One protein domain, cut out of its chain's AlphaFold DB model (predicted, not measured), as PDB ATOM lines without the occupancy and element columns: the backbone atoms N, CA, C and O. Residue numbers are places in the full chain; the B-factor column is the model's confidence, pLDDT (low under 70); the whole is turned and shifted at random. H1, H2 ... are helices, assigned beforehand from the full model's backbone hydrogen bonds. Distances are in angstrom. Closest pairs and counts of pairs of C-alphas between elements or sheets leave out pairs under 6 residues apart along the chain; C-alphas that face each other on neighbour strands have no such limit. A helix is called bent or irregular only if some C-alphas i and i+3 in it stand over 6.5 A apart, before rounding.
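AT A GLANCE: This is residues 34 to 125 of the 165 residues of an uncharacterized protein of Desulfuromonas sp. SDB (UniProt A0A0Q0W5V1). One helix, H7, runs through the middle of an all-helix body, with a helical hairpin of H1 and H2 packed on one side of it and a bracket of H3, H4 and H5 bent round the other, where H3 crosses it near its first residues, at residues 103 to 107, H5 crosses it farther along, at residues 110 to 114, and H4 joins the two at a distance from it. The short helix H6 sits near H4 and H5, and the short H8 sits near H1, at the same end of the longest axis as both printed ends. The printed part has 92 residues, with eight named helices, H1 to H8 in order along the chain, and no named strand. It is compact, with a radius of gyration of the C-alphas of 12.9 A, and spans 37 by 29 by 18 A.

HOW THE PARTS SIT: H1, residues 34 to 45, and H2, residues 49 to 55, form a hairpin: they touch, closest at the C-alphas of Ala 43 and Val 52, 5.6 A apart, at a shallow tilt of 13 degrees, opposite ways. H7, residues 103 to 117, is the hub and touches four helices. Residues 44 to 45 of H1 touch it, with the C-alphas of Ile 44 and Ile 112 closest at 5.4 A. H2 touches H7, about perpendicular at 74 degrees, with the C-alphas of Tyr 49 and Gly 108 closest at 4.3 A. H3, residues 58 to 69, touches H7 at 75 degrees, about perpendicular, with the C-alphas of Leu 61 and Ser 104 closest at 6.4 A. H4, residues 74 to 79, touches H3 only at the corner, with the C-alphas of Leu 68 and Gly 77 closest at 5.0 A; H4 and H7 are apart. H5, residues 82 to 91, touches H7 at 81 degrees, about perpendicular, with the C-alphas of Phe 84 and Ser 113 closest at 6.0 A. H6, residues 95 to 98, is close to H5 but not clearly touching, with the C-alphas of Leu 88 and Leu 95 closest at 7.2 A. H8, residues 119 to 122, is close to H1 but not clearly touching, with the C-alphas of Met 41 and Phe 122 closest at 7.5 A. In H1, H2, H3, H4, H5 and H7 every O i to N i+4 pair is within hydrogen-bond range; H6 and H8 are too short for such a pair.

IN THESE COORDINATES: H1 begins at C-alpha 34 (304.443, 25.952, -31.674) and is 16.6 A long from first to last C-alpha. H2 measures 10.0 A, H3 16.3 A, H4 8.6 A, H5 14.2 A and H6 5.0 A. H7, the longest, runs 21.6 A from C-alpha 103 (311.032, 2.923, -25.662) to C-alpha 117 (313.082, 18.290, -10.578). H8 measures 6.0 A and ends at C-alpha 122 (306.101, 25.214, -16.642).

THE WHOLE: The two C-alphas farthest apart are those of Gly 72 and Glu 125, at 37.8 A. The printed part has no cut, and the links between the helices are tight. Mean pLDDT of the printed part is 94.1, and no printed residue is under 70.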
ATOM      1  N   SER A  34     304.753  25.320 -32.964       98.12
ATOM      2  CA  SER A  34     304.443  25.952 -31.674       98.12
ATOM      3  C   SER A  34     303.246  25.325 -30.962       98.12
ATOM      4  O   SER A  34     303.339  25.030 -29.774       98.12
ATOM      5  N   GLU A  35     302.139  25.061 -31.665       97.94
ATOM      6  CA  GLU A  35     300.977  24.370 -31.090       97.94
ATOM      7  C   GLU A  35     301.345  22.952 -30.631       97.94
ATOM      8  O   GLU A  35     300.907  22.503 -29.575       97.94
ATOM      9  N   THR A  36     302.195  22.262 -31.395       97.56
ATOM     10  CA  THR A  36     302.717  20.940 -31.030       97.56
ATOM     11  C   THR A  36     303.581  21.013 -29.769       97.56
ATOM     12  O   THR A  36     303.433  20.170 -28.889       97.56
ATOM     13  N   MET A  37     304.439  22.032 -29.649       97.75
ATOM     14  CA  MET A  37     305.262  22.252 -28.458       97.75
ATOM     15  C   MET A  37     304.406  22.520 -27.215       97.75
ATOM     16  O   MET A  37     304.687  21.973 -26.152       97.75
ATOM     17  N   VAL A  38     303.325  23.296 -27.341       97.81
ATOM     18  CA  VAL A  38     302.366  23.499 -26.241       97.81
ATOM     19  C   VAL A  38     301.740  22.169 -25.821       97.81
ATOM     20  O   VAL A  38     301.741  21.851 -24.638       97.81
ATOM     21  N   CYS A  39     301.278  21.348 -26.771       98.00
ATOM     22  CA  CYS A  39     300.715  20.040 -26.433       98.00
ATOM     23  C   CYS A  39     301.734  19.091 -25.781       98.00
ATOM     24  O   CYS A  39     301.361  18.304 -24.914       98.00
ATOM     25  N   PHE A  40     303.009  19.164 -26.171       97.75
ATOM     26  CA  PHE A  40     304.081  18.425 -25.507       97.75
ATOM     27  C   PHE A  40     304.253  18.862 -24.047       97.75
ATOM     28  O   PHE A  40     304.276  18.014 -23.159       97.75
ATOM     29  N   MET A  41     304.301  20.172 -23.783       97.69
ATOM     30  CA  MET A  41     304.393  20.697 -22.415       97.69
ATOM     31  C   MET A  41     303.162  20.342 -21.573       97.69
ATOM     32  O   MET A  41     303.301  19.963 -20.411       97.69
ATOM     33  N   ASP A  42     301.966  20.399 -22.165       97.62
ATOM     34  CA  ASP A  42     300.721  19.990 -21.511       97.62
ATOM     35  C   ASP A  42     300.737  18.497 -21.144       97.62
ATOM     36  O   ASP A  42     300.237  18.126 -20.082       97.62
ATOM     37  N   ALA A  43     301.307  17.642 -22.001       97.94
ATOM     38  CA  ALA A  43     301.460  16.214 -21.733       97.94
ATOM     39  C   ALA A  43     302.441  15.951 -20.579       97.94
ATOM     40  O   ALA A  43     302.141  15.131 -19.712       97.94
ATOM     41  N   ILE A  44     303.557  16.692 -20.517       97.06
ATOM     42  CA  ILE A  44     304.490  16.633 -19.381       97.06
ATOM     43  C   ILE A  44     303.772  17.037 -18.089       97.06
ATOM     44  O   ILE A  44     303.842  16.320 -17.095       97.06
ATOM     45  N   GLN A  45     303.038  18.153 -18.103       95.94
ATOM     46  CA  GLN A  45     302.322  18.654 -16.927       95.94
ATOM     47  C   GLN A  45     301.220  17.697 -16.440       95.94
ATOM     48  O   GLN A  45     300.884  17.683 -15.258       95.94
ATOM     49  N   GLN A  46     300.631  16.921 -17.351       96.50
ATOM     50  CA  GLN A  46     299.614  15.909 -17.049       96.50
ATOM     51  C   GLN A  46     300.208  14.542 -16.694       96.50
ATOM     52  O   GLN A  46     299.439  13.609 -16.464       96.50
ATOM     53  N   GLU A  47     301.539  14.422 -16.657       96.44
ATOM     54  CA  GLU A  47     302.265  13.169 -16.419       96.44
ATOM     55  C   GLU A  47     301.886  12.056 -17.428       96.44
ATOM     56  O   GLU A  47     301.993  10.862 -17.145       96.44
ATOM     57  N   ASP A  48     301.461  12.436 -18.641       97.69
ATOM     58  CA  ASP A  48     301.079  11.511 -19.715       97.69
ATOM     59  C   ASP A  48     302.312  11.121 -20.544       97.69
ATOM     60  O   ASP A  48     302.556  11.635 -21.640       97.69
ATOM     61  N   TYR A  49     303.117  10.203 -20.005       97.00
ATOM     62  CA  TYR A  49     304.365   9.761 -20.636       97.00
ATOM     63  C   TYR A  49     304.159   9.138 -22.027       97.00
ATOM     64  O   TYR A  49     305.040   9.254 -22.882       97.00
ATOM     65  N   HIS A  50     302.989   8.548 -22.294       97.12
ATOM     66  CA  HIS A  50     302.638   8.043 -23.622       97.12
ATOM     67  C   HIS A  50     302.514   9.189 -24.632       97.12
ATOM     68  O   HIS A  50     303.070   9.126 -25.733       97.12
ATOM     69  N   ALA A  51     301.797  10.255 -24.267       97.56
ATOM     70  CA  ALA A  51     301.655  11.432 -25.115       97.56
ATOM     71  C   ALA A  51     302.990  12.168 -25.294       97.56
ATOM     72  O   ALA A  51     303.318  12.548 -26.418       97.56
ATOM     73  N   VAL A  52     303.789  12.311 -24.229       98.00
ATOM     74  CA  VAL A  52     305.137  12.905 -24.296       98.00
ATOM     75  C   VAL A  52     306.001  12.154 -25.309       98.00
ATOM     76  O   VAL A  52     306.515  12.769 -26.245       98.00
ATOM     77  N   GLY A  53     306.098  10.826 -25.186       96.81
ATOM     78  CA  GLY A  53     306.847   9.985 -26.122       96.81
ATOM     79  C   GLY A  53     306.359  10.120 -27.566       96.81
ATOM     80  O   GLY A  53     307.162  10.165 -28.497       96.81
ATOM     81  N   ALA A  54     305.048  10.275 -27.766       96.94
ATOM     82  CA  ALA A  54     304.456  10.467 -29.084       96.94
ATOM     83  C   ALA A  54     304.782  11.824 -29.731       96.94
ATOM     84  O   ALA A  54     304.576  11.963 -30.934       96.94
ATOM     85  N   TYR A  55     305.280  12.826 -29.007       97.88
ATOM     86  CA  TYR A  55     305.714  14.103 -29.592       97.88
ATOM     87  C   TYR A  55     307.200  14.131 -29.968       97.88
ATOM     88  O   TYR A  55     307.639  15.074 -30.627       97.88
ATOM     89  N   LEU A  56     307.967  13.104 -29.605       97.38
ATOM     90  CA  LEU A  56     309.384  12.985 -29.942       97.38
ATOM     91  C   LEU A  56     309.560  12.320 -31.313       97.38
ATOM     92  O   LEU A  56     308.767  11.468 -31.714       97.38
ATOM     93  N   SER A  57     310.583  12.735 -32.062       96.56
ATOM     94  CA  SER A  57     310.940  12.089 -33.330       96.56
ATOM     95  C   SER A  57     311.608  10.737 -33.097       96.56
ATOM     96  O   SER A  57     312.265  10.542 -32.072       96.56
ATOM     97  N   ASP A  58     311.535   9.839 -34.082       95.75
ATOM     98  CA  ASP A  58     312.162   8.512 -33.980       95.75
ATOM     99  C   ASP A  58     313.669   8.641 -33.707       95.75
ATOM    100  O   ASP A  58     314.201   7.999 -32.807       95.75
ATOM    101  N   LYS A  59     314.341   9.570 -34.401       93.44
ATOM    102  CA  LYS A  59     315.772   9.856 -34.202       93.44
ATOM    103  C   LYS A  59     316.085  10.349 -32.782       93.44
ATOM    104  O   LYS A  59     317.126   9.994 -32.234       93.44
ATOM    105  N   THR A  60     315.205  11.155 -32.183       94.69
ATOM    106  CA  THR A  60     315.365  11.586 -30.784       94.69
ATOM    107  C   THR A  60     315.290  10.384 -29.854       94.69
ATOM    108  O   THR A  60     316.178  10.200 -29.025       94.69
ATOM    109  N   LEU A  61     314.262   9.546 -30.017       94.19
ATOM    110  CA  LEU A  61     314.069   8.345 -29.205       94.19
ATOM    111  C   LEU A  61     315.277   7.403 -29.308       94.19
ATOM    112  O   LEU A  61     315.861   7.042 -28.288       94.19
ATOM    113  N   GLU A  62     315.716   7.091 -30.529       92.56
ATOM    114  CA  GLU A  62     316.902   6.268 -30.789       92.56
ATOM    115  C   GLU A  62     318.162   6.844 -30.125       92.56
ATOM    116  O   GLU A  62     318.938   6.106 -29.513       92.56
ATOM    117  N   GLY A  63     318.357   8.166 -30.201       91.12
ATOM    118  CA  GLY A  63     319.493   8.857 -29.593       91.12
ATOM    119  C   GLY A  63     319.524   8.717 -28.069       91.12
ATOM    120  O   GLY A  63     320.566   8.382 -27.499       91.12
ATOM    121  N   PHE A  64     318.381   8.902 -27.403       90.69
ATOM    122  CA  PHE A  64     318.277   8.709 -25.955       90.69
ATOM    123  C   PHE A  64     318.507   7.251 -25.549       90.69
ATOM    124  O   PHE A  64     319.264   6.987 -24.612       90.69
ATOM    125  N   ILE A  65     317.926   6.289 -26.267       89.50
ATOM    126  CA  ILE A  65     318.122   4.863 -25.975       89.50
ATOM    127  C   ILE A  65     319.591   4.455 -26.153       89.50
ATOM    128  O   ILE A  65     320.136   3.736 -25.308       89.50
ATOM    129  N   CYS A  66     320.268   4.955 -27.192       88.00
ATOM    130  CA  CYS A  66     321.708   4.756 -27.383       88.00
ATOM    131  C   CYS A  66     322.528   5.348 -26.228       88.00
ATOM    132  O   CYS A  66     323.457   4.704 -25.725       88.00
ATOM    133  N   MET A  67     322.175   6.554 -25.776       88.06
ATOM    134  CA  MET A  67     322.840   7.216 -24.654       88.06
ATOM    135  C   MET A  67     322.696   6.404 -23.362       88.06
ATOM    136  O   MET A  67     323.695   6.094 -22.718       88.06
ATOM    137  N   LEU A  68     321.479   5.980 -23.020       86.19
ATOM    138  CA  LEU A  68     321.207   5.197 -21.809       86.19
ATOM    139  C   LEU A  68     321.862   3.813 -21.861       86.19
ATOM    140  O   LEU A  68     322.417   3.334 -20.874       86.19
ATOM    141  N   SER A  69     321.870   3.181 -23.034       85.00
ATOM    142  CA  SER A  69     322.504   1.874 -23.228       85.00
ATOM    143  C   SER A  69     324.033   1.932 -23.155       85.00
ATOM    144  O   SER A  69     324.670   0.912 -22.887       85.00
ATOM    145  N   SER A  70     324.642   3.112 -23.321       85.00
ATOM    146  CA  SER A  70     326.093   3.300 -23.179       85.00
ATOM    147  C   SER A  70     326.592   3.059 -21.744       85.00
ATOM    148  O   SER A  70     327.777   2.793 -21.545       85.00
ATOM    149  N   PHE A  71     325.693   3.055 -20.753       79.25
ATOM    150  CA  PHE A  71     325.970   2.666 -19.364       79.25
ATOM    151  C   PHE A  71     325.907   1.144 -19.123       79.25
ATOM    152  O   PHE A  71     326.003   0.690 -17.986       79.25
ATOM    153  N   GLY A  72     325.784   0.342 -20.186       85.44
ATOM    154  CA  GLY A  72     325.810  -1.122 -20.160       85.44
ATOM    155  C   GLY A  72     324.547  -1.717 -20.769       85.44
ATOM    156  O   GLY A  72     324.606  -2.431 -21.769       85.44
ATOM    157  N   ASN A  73     323.398  -1.414 -20.174       87.50
ATOM    158  CA  ASN A  73     322.079  -1.623 -20.764       87.50
ATOM    159  C   ASN A  73     321.105  -0.569 -20.220       87.50
ATOM    160  O   ASN A  73     321.404   0.090 -19.226       87.50
ATOM    161  N   LEU A  74     319.937  -0.444 -20.854       88.00
ATOM    162  CA  LEU A  74     318.909   0.529 -20.477       88.00
ATOM    163  C   LEU A  74     318.566   0.484 -18.979       88.00
ATOM    164  O   LEU A  74     318.573   1.520 -18.325       88.00
ATOM    165  N   LYS A  75     318.354  -0.716 -18.417       91.94
ATOM    166  CA  LYS A  75     318.042  -0.887 -16.991       91.94
ATOM    167  C   LYS A  75     319.142  -0.319 -16.094       91.94
ATOM    168  O   LYS A  75     318.834   0.407 -15.161       91.94
ATOM    169  N   GLN A  76     320.407  -0.625 -16.380       90.19
ATOM    170  CA  GLN A  76     321.545  -0.108 -15.612       90.19
ATOM    171  C   GLN A  76     321.690   1.409 -15.741       90.19
ATOM    172  O   GLN A  76     322.029   2.062 -14.758       90.19
ATOM    173  N   GLY A  77     321.416   1.967 -16.925       88.38
ATOM    174  CA  GLY A  77     321.384   3.413 -17.133       88.38
ATOM    175  C   GLY A  77     320.351   4.083 -16.226       88.38
ATOM    176  O   GLY A  77     320.703   4.974 -15.459       88.38
ATOM    177  N   LEU A  78     319.111   3.588 -16.237       91.50
ATOM    178  CA  LEU A  78     318.022   4.111 -15.404       91.50
ATOM    179  C   LEU A  78     318.259   3.890 -13.900       91.50
ATOM    180  O   LEU A  78     318.024   4.786 -13.101       91.50
ATOM    181  N   GLU A  79     318.766   2.720 -13.503       92.56
ATOM    182  CA  GLU A  79     319.071   2.394 -12.098       92.56
ATOM    183  C   GLU A  79     320.189   3.273 -11.519       92.56
ATOM    184  O   GLU A  79     320.268   3.468 -10.304       92.56
ATOM    185  N   SER A  80     321.061   3.811 -12.378       89.94
ATOM    186  CA  SER A  80     322.153   4.690 -11.960       89.94
ATOM    187  C   SER A  80     321.707   6.113 -11.608       89.94
ATOM    188  O   SER A  80     322.486   6.842 -10.989       89.94
ATOM    189  N   ASP A  81     320.473   6.489 -11.953       91.50
ATOM    190  CA  ASP A  81     319.890   7.793 -11.655       91.50
ATOM    191  C   ASP A  81     318.984   7.719 -10.405       91.50
ATOM    192  O   ASP A  81     317.838   7.261 -10.475       91.50
ATOM    193  N   PRO A  82     319.462   8.162  -9.225       93.19
ATOM    194  CA  PRO A  82     318.682   8.088  -7.996       93.19
ATOM    195  C   PRO A  82     317.444   8.990  -8.012       93.19
ATOM    196  O   PRO A  82     316.501   8.706  -7.271       93.19
ATOM    197  N   ALA A  83     317.440  10.064  -8.805       93.50
ATOM    198  CA  ALA A  83     316.301  10.967  -8.879       93.50
ATOM    199  C   ALA A  83     315.177  10.341  -9.710       93.50
ATOM    200  O   ALA A  83     314.038  10.295  -9.243       93.50
ATOM    201  N   PHE A  84     315.521   9.699 -10.832       94.88
ATOM    202  CA  PHE A  84     314.578   8.884 -11.599       94.88
ATOM    203  C   PHE A  84     313.971   7.751 -10.755       94.88
ATOM    204  O   PHE A  84     312.756   7.560 -10.745       94.88
ATOM    205  N   ILE A  85     314.781   7.030  -9.970       96.00
ATOM    206  CA  ILE A  85     314.265   5.996  -9.054       96.00
ATOM    207  C   ILE A  85     313.354   6.592  -7.973       96.00
ATOM    208  O   ILE A  85     312.341   5.985  -7.617       96.00
ATOM    209  N   GLY A  86     313.682   7.773  -7.444       95.44
ATOM    210  CA  GLY A  86     312.802   8.513  -6.536       95.44
ATOM    211  C   GLY A  86     311.435   8.784  -7.169       95.44
ATOM    212  O   GLY A  86     310.413   8.413  -6.595       95.44
ATOM    213  N   PHE A  87     311.437   9.319  -8.389       95.94
ATOM    214  CA  PHE A  87     310.235   9.609  -9.167       95.94
ATOM    215  C   PHE A  87     309.376   8.361  -9.439       95.94
ATOM    216  O   PHE A  87     308.158   8.402  -9.255       95.94
ATOM    217  N   LEU A  88     309.985   7.228  -9.814       96.31
ATOM    218  CA  LEU A  88     309.245   5.978 -10.034       96.31
ATOM    219  C   LEU A  88     308.505   5.521  -8.771       96.31
ATOM    220  O   LEU A  88     307.320   5.190  -8.836       96.31
ATOM    221  N   ASN A  89     309.171   5.575  -7.614       95.19
ATOM    222  CA  ASN A  89     308.561   5.203  -6.335       95.19
ATOM    223  C   ASN A  89     307.368   6.104  -5.979       95.19
ATOM    224  O   ASN A  89     306.358   5.616  -5.470       95.19
ATOM    225  N   GLU A  90     307.471   7.408  -6.239       95.31
ATOM    226  CA  GLU A  90     306.383   8.368  -6.008       95.31
ATOM    227  C   GLU A  90     305.205   8.148  -6.967       95.31
ATOM    228  O   GLU A  90     304.047   8.254  -6.558       95.31
ATOM    229  N   SER A  91     305.504   7.748  -8.203       93.38
ATOM    230  CA  SER A  91     304.524   7.413  -9.243       93.38
ATOM    231  C   SER A  91     303.907   6.016  -9.075       93.38
ATOM    232  O   SER A  91     302.974   5.658  -9.793       93.38
ATOM    233  N   GLY A  92     304.405   5.212  -8.128       95.88
ATOM    234  CA  GLY A  92     303.949   3.840  -7.898       95.88
ATOM    235  C   GLY A  92     304.346   2.860  -9.006       95.88
ATOM    236  O   GLY A  92     303.628   1.886  -9.225       95.88
ATOM    237  N   LEU A  93     305.453   3.134  -9.700       95.19
ATOM    238  CA  LEU A  93     306.025   2.297 -10.752       95.19
ATOM    239  C   LEU A  93     307.270   1.572 -10.240       95.19
ATOM    240  O   LEU A  93     308.099   2.152  -9.539       95.19
ATOM    241  N   GLU A  94     307.441   0.319 -10.649       96.00
ATOM    242  CA  GLU A  94     308.667  -0.437 -10.393       96.00
ATOM    243  C   GLU A  94     309.588  -0.391 -11.621       96.00
ATOM    244  O   GLU A  94     309.135  -0.485 -12.763       96.00
ATOM    245  N   LEU A  95     310.908  -0.304 -11.415       95.06
ATOM    246  CA  LEU A  95     311.877  -0.228 -12.522       95.06
ATOM    247  C   LEU A  95     311.756  -1.414 -13.495       95.06
ATOM    248  O   LEU A  95     311.912  -1.238 -14.701       95.06
ATOM    249  N   ASP A  96     311.476  -2.613 -12.976       95.06
ATOM    250  CA  ASP A  96     311.294  -3.815 -13.794       95.06
ATOM    251  C   ASP A  96     310.076  -3.717 -14.726       95.06
ATOM    252  O   ASP A  96     310.118  -4.264 -15.823       95.06
ATOM    253  N   GLU A  97     309.028  -2.987 -14.336       95.50
ATOM    254  CA  GLU A  97     307.861  -2.738 -15.191       95.50
ATOM    255  C   GLU A  97     308.186  -1.692 -16.262       95.50
ATOM    256  O   GLU A  97     307.800  -1.842 -17.419       95.50
ATOM    257  N   VAL A  98     308.944  -0.656 -15.893       95.69
ATOM    258  CA  VAL A  98     309.345   0.423 -16.807       95.69
ATOM    259  C   VAL A  98     310.210  -0.102 -17.949       95.69
ATOM    260  O   VAL A  98     309.982   0.255 -19.098       95.69
ATOM    261  N   VAL A  99     311.174  -0.983 -17.678       94.56
ATOM    262  CA  VAL A  99     312.070  -1.505 -18.732       94.56
ATOM    263  C   VAL A  99     311.378  -2.444 -19.726       94.56
ATOM    264  O   VAL A  99     311.963  -2.767 -20.759       94.56
ATOM    265  N   GLU A 100     310.155  -2.889 -19.430       95.25
ATOM    266  CA  GLU A 100     309.312  -3.671 -20.342       95.25
ATOM    267  C   GLU A 100     308.381  -2.790 -21.199       95.25
ATOM    268  O   GLU A 100     307.724  -3.295 -22.116       95.25
ATOM    269  N   MET A 101     308.322  -1.481 -20.929       95.62
ATOM    270  CA  MET A 101     307.518  -0.528 -21.692       95.62
ATOM    271  C   MET A 101     308.114  -0.251 -23.084       95.62
ATOM    272  O   MET A 101     309.307  -0.466 -23.320       95.62
ATOM    273  N   PRO A 102     307.305   0.262 -24.031       96.25
ATOM    274  CA  PRO A 102     307.819   0.848 -25.264       96.25
ATOM    275  C   PRO A 102     308.893   1.907 -24.988       96.25
ATOM    276  O   PRO A 102     308.751   2.720 -24.079       96.25
ATOM    277  N   GLU A 103     309.935   1.956 -25.818       93.69
ATOM    278  CA  GLU A 103     311.032   2.923 -25.662       93.69
ATOM    279  C   GLU A 103     310.528   4.374 -25.604       93.69
ATOM    280  O   GLU A 103     311.000   5.155 -24.782       93.69
ATOM    281  N   SER A 104     309.510   4.720 -26.402       95.88
ATOM    282  CA  SER A 104     308.861   6.037 -26.367       95.88
ATOM    283  C   SER A 104     308.301   6.396 -24.993       95.88
ATOM    284  O   SER A 104     308.412   7.543 -24.569       95.88
ATOM    285  N   ASP A 105     307.726   5.419 -24.298       97.50
ATOM    286  CA  ASP A 105     307.101   5.605 -22.991       97.50
ATOM    287  C   ASP A 105     308.171   5.769 -21.908       97.50
ATOM    288  O   ASP A 105     308.047   6.635 -21.045       97.50
ATOM    289  N   ILE A 106     309.262   5.001 -22.003       95.75
ATOM    290  CA  ILE A 106     310.426   5.132 -21.116       95.75
ATOM    291  C   ILE A 106     311.028   6.532 -21.247       95.75
ATOM    292  O   ILE A 106     311.254   7.200 -20.241       95.75
ATOM    293  N   ILE A 107     311.258   7.006 -22.476       95.75
ATOM    294  CA  ILE A 107     311.784   8.359 -22.689       95.75
ATOM    295  C   ILE A 107     310.775   9.413 -22.214       95.75
ATOM    296  O   ILE A 107     311.175  10.378 -21.567       95.75
ATOM    297  N   GLY A 108     309.474   9.216 -22.441       97.06
ATOM    298  CA  GLY A 108     308.431  10.095 -21.909       97.06
ATOM    299  C   GLY A 108     308.477  10.228 -20.382       97.06
ATOM    300  O   GLY A 108     308.426  11.344 -19.864       97.06
ATOM    301  N   LEU A 109     308.658   9.113 -19.667       96.94
ATOM    302  CA  LEU A 109     308.834   9.099 -18.211       96.94
ATOM    303  C   LEU A 109     310.085   9.867 -17.774       96.94
ATOM    304  O   LEU A 109     310.029  10.586 -16.781       96.94
ATOM    305  N   ILE A 110     311.195   9.758 -18.510       95.00
ATOM    306  CA  ILE A 110     312.419  10.517 -18.212       95.00
ATOM    307  C   ILE A 110     312.156  12.022 -18.312       95.00
ATOM    308  O   ILE A 110     312.508  12.757 -17.394       95.00
ATOM    309  N   PHE A 111     311.487  12.488 -19.373       95.69
ATOM    310  CA  PHE A 111     311.144  13.909 -19.520       95.69
ATOM    311  C   PHE A 111     310.252  14.414 -18.379       95.69
ATOM    312  O   PHE A 111     310.487  15.506 -17.860       95.69
ATOM    313  N   ILE A 112     309.260  13.623 -17.959       97.25
ATOM    314  CA  ILE A 112     308.396  13.973 -16.822       97.25
ATOM    315  C   ILE A 112     309.195  14.003 -15.516       97.25
ATOM    316  O   ILE A 112     309.076  14.964 -14.761       97.25
ATOM    317  N   SER A 113     310.058  13.010 -15.277       96.00
ATOM    318  CA  SER A 113     310.948  12.981 -14.113       96.00
ATOM    319  C   SER A 113     311.837  14.224 -14.058       96.00
ATOM    320  O   SER A 113     311.950  14.852 -13.010       96.00
ATOM    321  N   THR A 114     312.425  14.632 -15.187       93.44
ATOM    322  CA  THR A 114     313.240  15.854 -15.261       93.44
ATOM    323  C   THR A 114     312.411  17.110 -14.977       93.44
ATOM    324  O   THR A 114     312.860  17.985 -14.242       93.44
ATOM    325  N   ALA A 115     311.185  17.202 -15.500       94.06
ATOM    326  CA  ALA A 115     310.293  18.329 -15.219       94.06
ATOM    327  C   ALA A 115     309.826  18.379 -13.753       94.06
ATOM    328  O   ALA A 115     309.492  19.450 -13.247       94.06
ATOM    329  N   HIS A 116     309.819  17.243 -13.052       92.69
ATOM    330  CA  HIS A 116     309.535  17.195 -11.619       92.69
ATOM    331  C   HIS A 116     310.668  17.816 -10.784       92.69
ATOM    332  O   HIS A 116     310.411  18.446  -9.757       92.69
ATOM    333  N   GLU A 117     311.919  17.671 -11.227       92.06
ATOM    334  CA  GLU A 117     313.082  18.290 -10.578       92.06
ATOM    335  C   GLU A 117     313.158  19.806 -10.804       92.06
ATOM    336  O   GLU A 117     313.667  20.528  -9.942       92.06
ATOM    337  N   ASP A 118     312.627  20.285 -11.930       91.19
ATOM    338  CA  ASP A 118     312.587  21.701 -12.291       91.19
ATOM    339  C   ASP A 118     311.158  22.166 -12.639       91.19
ATOM    340  O   ASP A 118     310.795  22.285 -13.814       91.19
ATOM    341  N   PRO A 119     310.322  22.474 -11.630       88.25
ATOM    342  CA  PRO A 119     308.946  22.910 -11.862       88.25
ATOM    343  C   PRO A 119     308.855  24.285 -12.539       88.25
ATOM    344  O   PRO A 119     307.786  24.649 -13.039       88.25
ATOM    345  N   ASP A 120     309.943  25.063 -12.575       90.56
ATOM    346  CA  ASP A 120     309.952  26.358 -13.255       90.56
ATOM    347  C   ASP A 120     309.881  26.200 -14.781       90.56
ATOM    348  O   ASP A 120     309.490  27.148 -15.467       90.56
ATOM    349  N   ILE A 121     310.119  24.994 -15.319       91.62
ATOM    350  CA  ILE A 121     309.927  24.683 -16.743       91.62
ATOM    351  C   ILE A 121     308.487  24.938 -17.225       91.62
ATOM    352  O   ILE A 121     308.264  25.202 -18.406       91.62
ATOM    353  N   PHE A 122     307.500  24.916 -16.320       92.81
ATOM    354  CA  PHE A 122     306.101  25.214 -16.642       92.81
ATOM    355  C   PHE A 122     305.799  26.718 -16.715       92.81
ATOM    356  O   PHE A 122     304.751  27.111 -17.231       92.81
ATOM    357  N   ASN A 123     306.715  27.576 -16.262       95.25
ATOM    358  CA  ASN A 123     306.640  29.026 -16.435       95.25
ATOM    359  C   ASN A 123     307.261  29.434 -17.780       95.25
ATOM    360  O   ASN A 123     308.202  30.228 -17.821       95.25
ATOM    361  N   TYR A 124     306.743  28.875 -18.878       95.38
ATOM    362  CA  TYR A 124     307.305  29.074 -20.210       95.38
ATOM    363  C   TYR A 124     306.508  30.040 -21.095       95.38
ATOM    364  O   TYR A 124     305.321  30.302 -20.887       95.38
ATOM    365  N   GLU A 125     307.169  30.535 -22.137       97.62
ATOM    366  CA  GLU A 125     306.589  31.321 -23.219       97.62
ATOM    367  C   GLU A 125     307.095  30.803 -24.573       97.62
ATOM    368  O   GLU A 125     308.288  30.551 -24.759       97.62
TER     369      GLU A 125